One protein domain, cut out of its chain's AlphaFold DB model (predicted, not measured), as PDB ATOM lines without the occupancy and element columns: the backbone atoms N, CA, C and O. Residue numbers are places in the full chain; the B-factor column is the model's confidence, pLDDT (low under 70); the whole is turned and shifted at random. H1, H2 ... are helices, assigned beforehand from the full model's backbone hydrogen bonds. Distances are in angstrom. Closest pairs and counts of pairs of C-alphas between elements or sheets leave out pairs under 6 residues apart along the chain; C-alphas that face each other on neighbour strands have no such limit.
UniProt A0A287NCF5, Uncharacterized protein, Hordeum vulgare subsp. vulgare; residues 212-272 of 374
ATOM      1  N   SER A 212      47.504  18.270 -37.692       88.56
ATOM      2  CA  SER A 212      47.780  19.689 -37.947       88.56
ATOM      3  C   SER A 212      48.566  19.920 -39.239       88.56
ATOM      4  O   SER A 212      48.388  20.958 -39.872       88.56
ATOM      5  N   HIS A 213      49.372  18.947 -39.686       88.62
ATOM      6  CA  HIS A 213      50.118  19.041 -40.946       88.62
ATOM      7  C   HIS A 213      49.192  19.153 -42.165       88.62
ATOM      8  O   HIS A 213      49.580  19.723 -43.182       88.62
ATOM      9  N   PHE A 214      47.954  18.660 -42.056       85.38
ATOM     10  CA  PHE A 214      46.954  18.761 -43.117       85.38
ATOM     11  C   PHE A 214      46.241  20.107 -43.133       85.38
ATOM     12  O   PHE A 214      45.533  20.375 -44.095       85.38
ATOM     13  N   PHE A 215      46.442  20.975 -42.140       84.00
ATOM     14  CA  PHE A 215      45.867  22.320 -42.086       84.00
ATOM     15  C   PHE A 215      46.967  23.390 -42.160       84.00
ATOM     16  O   PHE A 215      47.162  24.135 -41.194       84.00
ATOM     17  N   PRO A 216      47.705  23.506 -43.283       75.69
ATOM     18  CA  PRO A 216      48.602  24.636 -43.464       75.69
ATOM     19  C   PRO A 216      47.791  25.939 -43.408       75.69
ATOM     20  O   PRO A 216      46.630  25.967 -43.821       75.69
ATOM     21  N   HIS A 217      48.406  27.013 -42.902       64.81
ATOM     22  CA  HIS A 217      47.831  28.360 -42.774       64.81
ATOM     23  C   HIS A 217      47.576  28.997 -44.153       64.81
ATOM     24  O   HIS A 217      48.207  29.971 -44.553       64.81
ATOM     25  N   SER A 218      46.671  28.403 -44.915       61.06
ATOM     26  CA  SER A 218      46.350  28.752 -46.285       61.06
ATOM     27  C   SER A 218      45.009  29.482 -46.313       61.06
ATOM     28  O   SER A 218      44.051  29.063 -45.666       61.06
ATOM     29  N   ARG A 219      44.922  30.558 -47.105       62.56
ATOM     30  CA  ARG A 219      43.658  31.261 -47.386       62.56
ATOM     31  C   ARG A 219      42.747  30.509 -48.369       62.56
ATOM     32  O   ARG A 219      41.691  31.029 -48.717       62.56
ATOM     33  N   TYR A 220      43.148  29.329 -48.844       67.25
ATOM     34  CA  TYR A 220      42.356  28.523 -49.770       67.25
ATOM     35  C   TYR A 220      41.237  27.757 -49.047       67.25
ATOM     36  O   TYR A 220      41.399  27.398 -47.875       67.25
ATOM     37  N   PRO A 221      40.103  27.506 -49.730       73.50
ATOM     38  CA  PRO A 221      39.045  26.657 -49.203       73.50
ATOM     39  C   PRO A 221      39.587  25.269 -48.861       73.50
ATOM     40  O   PRO A 221      40.532  24.780 -49.488       73.50
ATOM     41  N   ARG A 222      38.991  24.652 -47.838       77.12
ATOM     42  CA  ARG A 222      39.394  23.321 -47.402       77.12
ATOM     43  C   ARG A 222      39.154  22.298 -48.505       77.12
ATOM     44  O   ARG A 222      38.191  22.403 -49.261       77.12
ATOM     45  N   ASN A 223      40.042  21.316 -48.586       84.00
ATOM     46  CA  ASN A 223      39.812  20.136 -49.408       84.00
ATOM     47  C   ASN A 223      38.978  19.094 -48.640       84.00
ATOM     48  O   ASN A 223      38.851  19.151 -47.416       84.00
ATOM     49  N   GLN A 224      38.451  18.102 -49.362       84.25
ATOM     50  CA  GLN A 224      37.617  17.042 -48.787       84.25
ATOM     51  C   GLN A 224      38.303  16.319 -47.614       84.25
ATOM     52  O   GLN A 224      37.658  16.009 -46.620       84.25
ATOM     53  N   LEU A 225      39.620  16.089 -47.686       85.31
ATOM     54  CA  LEU A 225      40.372  15.448 -46.605       85.31
ATOM     55  C   LEU A 225      40.370  16.298 -45.324       85.31
ATOM     56  O   LEU A 225      40.100  15.784 -44.241       85.31
ATOM     57  N   GLN A 226      40.642  17.597 -45.442       86.88
ATOM     58  CA  GLN A 226      40.609  18.544 -44.328       86.88
ATOM     59  C   GLN A 226      39.213  18.642 -43.710       86.88
ATOM     60  O   GLN A 226      39.091  18.714 -42.486       86.88
ATOM     61  N   ASP A 227      38.166  18.623 -44.534       83.69
ATOM     62  CA  ASP A 227      36.784  18.644 -44.056       83.69
ATOM     63  C   ASP A 227      36.413  17.347 -43.331       83.69
ATOM     64  O   ASP A 227      35.856  17.403 -42.235       83.69
ATOM     65  N   THR A 228      36.814  16.188 -43.857       85.88
ATOM     66  CA  THR A 228      36.632  14.885 -43.200       85.88
ATOM     67  C   THR A 228      37.366  14.813 -41.859       85.88
ATOM     68  O   THR A 228      36.798  14.366 -40.861       85.88
ATOM     69  N   ILE A 229      38.609  15.300 -41.784       88.00
ATOM     70  CA  ILE A 229      39.358  15.357 -40.518       88.00
ATOM     71  C   ILE A 229      38.640  16.273 -39.519       88.00
ATOM     72  O   ILE A 229      38.410  15.880 -38.372       88.00
ATOM     73  N   ALA A 230      38.237  17.471 -39.953       84.31
ATOM     74  CA  ALA A 230      37.529  18.423 -39.103       84.31
ATOM     75  C   ALA A 230      36.171  17.882 -38.625       84.31
ATOM     76  O   ALA A 230      35.775  18.136 -37.486       84.31
ATOM     77  N   PHE A 231      35.476  17.111 -39.465       83.12
ATOM     78  CA  PHE A 231      34.233  16.426 -39.122       83.12
ATOM     79  C   PHE A 231      34.441  15.470 -37.944       83.12
ATOM     80  O   PHE A 231      33.804  15.638 -36.901       83.12
ATOM     81  N   TYR A 232      35.383  14.530 -38.042       84.81
ATOM     82  CA  TYR A 232      35.639  13.580 -36.954       84.81
ATOM     83  C   TYR A 232      36.198  14.254 -35.693       84.81
ATOM     84  O   TYR A 232      35.798  13.897 -34.585       84.81
ATOM     85  N   GLN A 233      37.037  15.285 -35.839       87.44
ATOM     86  CA  GLN A 233      37.494  16.108 -34.713       87.44
ATOM     87  C   GLN A 233      36.344  16.823 -33.996       87.44
ATOM     88  O   GLN A 233      36.391  16.993 -32.780       87.44
ATOM     89  N   SER A 234      35.312  17.243 -34.733       82.06
ATOM     90  CA  SER A 234      34.135  17.888 -34.145       82.06
ATOM     91  C   SER A 234      33.236  16.911 -33.388       82.06
ATOM     92  O   SER A 234      32.623  17.307 -32.402       82.06
ATOM     93  N   LEU A 235      33.179  15.650 -33.826       81.81
ATOM     94  CA  LEU A 235      32.387  14.605 -33.180       81.81
ATOM     95  C   LEU A 235      33.066  14.051 -31.926       81.81
ATOM     96  O   LEU A 235      32.387  13.627 -30.994       81.81
ATOM     97  N   SER A 236      34.398  14.018 -31.908       81.25
ATOM     98  CA  SER A 236      35.136  13.439 -30.795       81.25
ATOM     99  C   SER A 236      35.080  14.327 -29.551       81.25
ATOM    100  O   SER A 236      35.375  15.526 -29.583       81.25
ATOM    101  N   LYS A 237      34.772  13.704 -28.407       79.12
ATOM    102  CA  LYS A 237      34.881  14.342 -27.086       79.12
ATOM    103  C   LYS A 237      36.338  14.651 -26.722       79.12
ATOM    104  O   LYS A 237      36.599  15.621 -26.021       79.12
ATOM    105  N   ARG A 238      37.279  13.836 -27.211       79.69
ATOM    106  CA  ARG A 238      38.725  13.972 -26.976       79.69
ATOM    107  C   ARG A 238      39.414  14.592 -28.196       79.69
ATOM    108  O   ARG A 238      38.988  14.323 -29.321       79.69
ATOM    109  N   PRO A 239      40.469  15.402 -28.019       86.19
ATOM    110  CA  PRO A 239      41.196  15.954 -29.154       86.19
ATOM    111  C   PRO A 239      41.816  14.819 -29.977       86.19
ATOM    112  O   PRO A 239      42.579  14.013 -29.450       86.19
ATOM    113  N   LEU A 240      41.481  14.756 -31.266       91.06
ATOM    114  CA  LEU A 240      42.162  13.873 -32.213       91.06
ATOM    115  C   LEU A 240      43.368  14.642 -32.755       91.06
ATOM    116  O   LEU A 240      43.186  15.640 -33.462       91.06
ATOM    117  N   VAL A 241      44.573  14.210 -32.381       93.44
ATOM    118  CA  VAL A 241      45.825  14.914 -32.699       93.44
ATOM    119  C   VAL A 241      46.567  14.214 -33.828       93.44
ATOM    120  O   VAL A 241      47.094  14.878 -34.715       93.44
ATOM    121  N   THR A 242      46.584  12.885 -33.824       95.38
ATOM    122  CA  THR A 242      47.358  12.060 -34.756       95.38
ATOM    123  C   THR A 242      46.478  11.216 -35.676       95.38
ATOM    124  O   THR A 242      45.276  11.049 -35.450       95.38
ATOM    125  N   PHE A 243      47.086  10.638 -36.714       93.12
ATOM    126  CA  PHE A 243      46.454   9.616 -37.555       93.12
ATOM    127  C   PHE A 243      45.938   8.430 -36.746       93.12
ATOM    128  O   PHE A 243      44.824   7.963 -36.992       93.12
ATOM    129  N   ARG A 244      46.702   7.986 -35.743       94.19
ATOM    130  CA  ARG A 244      46.261   6.936 -34.825       94.19
ATOM    131  C   ARG A 244      44.967   7.312 -34.111       94.19
ATOM    132  O   ARG A 244      44.039   6.506 -34.102       94.19
ATOM    133  N   ASP A 245      44.889   8.520 -33.555       92.94
ATOM    134  CA  ASP A 245      43.698   8.974 -32.824       92.94
ATOM    135  C   ASP A 245      42.470   9.002 -33.735       92.94
ATOM    136  O   ASP A 245      41.404   8.505 -33.369       92.94
ATOM    137  N   LEU A 246      42.633   9.541 -34.949       92.00
ATOM    138  CA  LEU A 246      41.568   9.583 -35.944       92.00
ATOM    139  C   LEU A 246      41.091   8.179 -36.315       92.00
ATOM    140  O   LEU A 246      39.892   7.914 -36.290       92.00
ATOM    141  N   PHE A 247      42.012   7.273 -36.642       91.12
ATOM    142  CA  PHE A 247      41.657   5.934 -37.109       91.12
ATOM    143  C   PHE A 247      41.007   5.109 -35.999       91.12
ATOM    144  O   PHE A 247      40.004   4.446 -36.254       91.12
ATOM    145  N   LEU A 248      41.517   5.189 -34.765       89.81
ATOM    146  CA  LEU A 248      40.885   4.560 -33.603       89.81
ATOM    147  C   LEU A 248      39.463   5.078 -33.388       89.81
ATOM    148  O   LEU A 248      38.552   4.281 -33.167       89.81
ATOM    149  N   TYR A 249      39.252   6.392 -33.501       88.31
ATOM    150  CA  TYR A 249      37.929   6.987 -33.344       88.31
ATOM    151  C   TYR A 249      36.949   6.507 -34.423       88.31
ATOM    152  O   TYR A 249      35.848   6.054 -34.108       88.31
ATOM    153  N   VAL A 250      37.359   6.533 -35.697       87.25
ATOM    154  CA  VAL A 250      36.539   6.066 -36.829       87.25
ATOM    155  C   VAL A 250      36.221   4.572 -36.707       87.25
ATOM    156  O   VAL A 250      35.070   4.172 -36.890       87.25
ATOM    157  N   LEU A 251      37.209   3.743 -36.355       83.12
ATOM    158  CA  LEU A 251      37.007   2.309 -36.126       83.12
ATOM    159  C   LEU A 251      36.050   2.051 -34.957       83.12
ATOM    160  O   LEU A 251      35.179   1.189 -35.071       83.12
ATOM    161  N   GLY A 252      36.159   2.822 -33.871       82.75
ATOM    162  CA  GLY A 252      35.242   2.754 -32.733       82.75
ATOM    163  C   GLY A 252      33.798   3.066 -33.132       82.75
ATOM    164  O   GLY A 252      32.891   2.305 -32.796       82.75
ATOM    165  N   LEU A 253      33.585   4.119 -33.929       80.81
ATOM    166  CA  LEU A 253      32.265   4.463 -34.471       80.81
ATOM    167  C   LEU A 253      31.700   3.383 -35.408       80.81
ATOM    168  O   LEU A 253      30.485   3.176 -35.463       80.81
ATOM    169  N   ALA A 254      32.561   2.702 -36.170       75.00
ATOM    170  CA  ALA A 254      32.152   1.599 -37.036       75.00
ATOM    171  C   ALA A 254      31.782   0.343 -36.227       75.00
ATOM    172  O   ALA A 254      30.810  -0.337 -36.554       75.00
ATOM    173  N   ALA A 255      32.516   0.056 -35.150       67.81
ATOM    174  CA  ALA A 255      32.243  -1.065 -34.256       67.81
ATOM    175  C   ALA A 255      30.975  -0.846 -33.416       67.81
ATOM    176  O   ALA A 255      30.188  -1.774 -33.263       67.81
ATOM    177  N   SER A 256      30.708   0.380 -32.949       60.06
ATOM    178  CA  SER A 256      29.527   0.697 -32.130       60.06
ATOM    179  C   SER A 256      28.188   0.547 -32.866       60.06
ATOM    180  O   SER A 256      27.139   0.514 -32.230       60.06
ATOM    181  N   LYS A 257      28.199   0.467 -34.204       48.81
ATOM    182  CA  LYS A 257      27.008   0.167 -35.021       48.81
ATOM    183  C   LYS A 257      26.719  -1.332 -35.119       48.81
ATOM    184  O   LYS A 257      25.576  -1.716 -35.344       48.81
ATOM    185  N   ASN A 258      27.740  -2.167 -34.938       46.56
ATOM    186  CA  ASN A 258      27.619  -3.616 -34.933       46.56
ATOM    187  C   ASN A 258      27.434  -4.064 -33.482       46.56
ATOM    188  O   ASN A 258      28.405  -4.275 -32.759       46.56
ATOM    189  N   VAL A 259      26.180  -4.226 -33.058       37.78
ATOM    190  CA  VAL A 259      25.775  -4.611 -31.687       37.78
ATOM    191  C   VAL A 259      26.385  -5.952 -31.210       37.78
ATOM    192  O   VAL A 259      26.186  -6.346 -30.065       37.78
ATOM    193  N   HIS A 260      27.198  -6.643 -32.018       34.62
ATOM    194  CA  HIS A 260      27.830  -7.925 -31.678       34.62
ATOM    195  C   HIS A 260      29.359  -7.981 -31.849       34.62
ATOM    196  O   HIS A 260      29.934  -9.067 -31.804       34.62
ATOM    197  N   THR A 261      30.057  -6.851 -31.992       32.56
ATOM    198  CA  THR A 261      31.525  -6.847 -31.836       32.56
ATOM    199  C   THR A 261      31.885  -6.639 -30.371       32.56
ATOM    200  O   THR A 261      31.757  -5.535 -29.847       32.56
ATOM    201  N   HIS A 262      32.324  -7.710 -29.702       34.81
ATOM    202  CA  HIS A 262      32.883  -7.617 -28.357       34.81
ATOM    203  C   HIS A 262      34.024  -6.587 -28.335       34.81
ATOM    204  O   HIS A 262      34.895  -6.613 -29.211       34.81
ATOM    205  N   PRO A 263      34.024  -5.662 -27.362       35.16
ATOM    206  CA  PRO A 263      34.990  -4.585 -27.307       35.16
ATOM    207  C   PRO A 263      36.358  -5.166 -26.960       35.16
ATOM    208  O   PRO A 263      36.593  -5.631 -25.845       35.16
ATOM    209  N   VAL A 264      37.284  -5.110 -27.918       35.50
ATOM    210  CA  VAL A 264      38.720  -5.213 -27.650       35.50
ATOM    211  C   VAL A 264      39.042  -4.174 -26.583       35.50
ATOM    212  O   VAL A 264      39.009  -2.994 -26.899       35.50
ATOM    213  N   THR A 265      39.269  -4.609 -25.338       34.72
ATOM    214  CA  THR A 265      40.122  -4.033 -24.268       34.72
ATOM    215  C   THR A 265      40.335  -2.503 -24.185       34.72
ATOM    216  O   THR A 265      41.297  -2.052 -23.568       34.72
ATOM    217  N   MET A 266      39.436  -1.672 -24.716       37.16
ATOM    218  CA  MET A 266      39.486  -0.207 -24.640       37.16
ATOM    219  C   MET A 266      38.867   0.309 -23.338       37.16
ATOM    220  O   MET A 266      39.290   1.338 -22.808       37.16
ATOM    221  N   HIS A 267      37.961  -0.466 -22.733       34.69
ATOM    222  CA  HIS A 267      37.239  -0.054 -21.529       34.69
ATOM    223  C   HIS A 267      38.099   0.091 -20.269       34.69
ATOM    224  O   HIS A 267      37.661   0.726 -19.312       34.69
ATOM    225  N   LYS A 268      39.343  -0.407 -20.249       31.91
ATOM    226  CA  LYS A 268      40.214  -0.213 -19.078       31.91
ATOM    227  C   LYS A 268      40.884   1.166 -19.036       31.91
ATOM    228  O   LYS A 268      41.320   1.580 -17.968       31.91
ATOM    229  N   ARG A 269      40.926   1.899 -20.159       34.97
ATOM    230  CA  ARG A 269      41.473   3.272 -20.223       34.97
ATOM    231  C   ARG A 269      40.392   4.349 -20.368       34.97
ATOM    232  O   ARG A 269      40.663   5.522 -20.133       34.97
ATOM    233  N   GLU A 270      39.168   3.967 -20.726       36.81
ATOM    234  CA  GLU A 270      38.034   4.893 -20.844       36.81
ATOM    235  C   GLU A 270      37.446   5.301 -19.489       36.81
ATOM    236  O   GLU A 270      37.201   6.487 -19.294       36.81
ATOM    237  N   LEU A 271      37.335   4.380 -18.525       35.06
ATOM    238  CA  LEU A 271      36.770   4.672 -17.197       35.06
ATOM    239  C   LEU A 271      37.721   5.442 -16.264       35.06
ATOM    240  O   LEU A 271      37.267   6.082 -15.322       35.06
ATOM    241  N   ALA A 272      39.031   5.409 -16.519       30.83
ATOM    242  CA  ALA A 272      40.022   6.069 -15.663       30.83
ATOM    243  C   ALA A 272      40.214   7.569 -15.976       30.83
ATOM    244  O   ALA A 272      40.734   8.297 -15.138       30.83
TER     245      ALA A 272
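AT A GLANCE: This is residues 212 to 272 of the 374 residues of an uncharacterized protein of Hordeum vulgare subsp. vulgare (UniProt A0A287NCF5). Two helices, H1 and H2, stand steeply to each other and meet over a part of each, residues 229 to 233 of H1 and residues 246 to 250 of H2, as the small core of a drawn-out model. From this pair an unnamed stretch loops out beyond H1, where residues 216 to 221 stick out, and a long link loops out beyond H2, where residues 256 to 262 stick out, before the chain comes to the very short H3, away from both helices. The printed part has 61 residues, with three named helices in the order H1, H2, H3 and no named strand; the class is all helix, though under half of the residues, 29 of the 61, are in named elements. The whole is loose, with a radius of gyration of the C-alphas of 14.3 A, and elongated, spanning 44 by 25 by 16 A.

IN THESE COORDINATES: The printed part begins at Ser 212, with its C-alpha at (47.780, 19.689, -37.947), and residues 212 to 223 hold no named element. H1 is residues 224 to 235, 16.6 A from first to last C-alpha, and begins at C-alpha 224 at (37.617, 17.042, -48.787). H2, the longest helix, is residues 243 to 255, 18.1 A from first to last C-alpha. H3 is residues 267 to 270, and ends at C-alpha 270 at (38.034, 4.893, -20.844).

HOW THE PARTS SIT: H1 touches H2 with residues 229 to 233 alone, and H2 touches H1 with residues 246 to 250 alone. Their closest C-alphas are those of Tyr 232 and Leu 246, 7.2 A apart. The two helices run the same way at a steep tilt of 67 degrees, only just short of about perpendicular. H3 touches no helix; it is apart from H1 and apart from H2. In H1 and H2 every O i to N i+4 pair is within hydrogen-bond range; H3, with 4 residues, is too short for such a pair, and its 1 pair of O i and N i+3 is not within range.

THE WHOLE: The two C-alphas farthest apart are those of Arg 219 and His 260, 45.1 A. Without the stretches that stand free, residues 216 to 221, 256 to 262 and 267 to 272, of which 267 to 270 belong to H3, the body has 42 residues and spans 35 by 16 by 15 A. The link from H1 to H2 is short, with 7 residues, and the link from H2 to H3 is long, with 11 residues. The printed part has no cut. The mean pLDDT of the printed part is 70.4, and 22 residues are under 70, namely residues 217 to 220 and 255 to 272; the mean of H3 is 35.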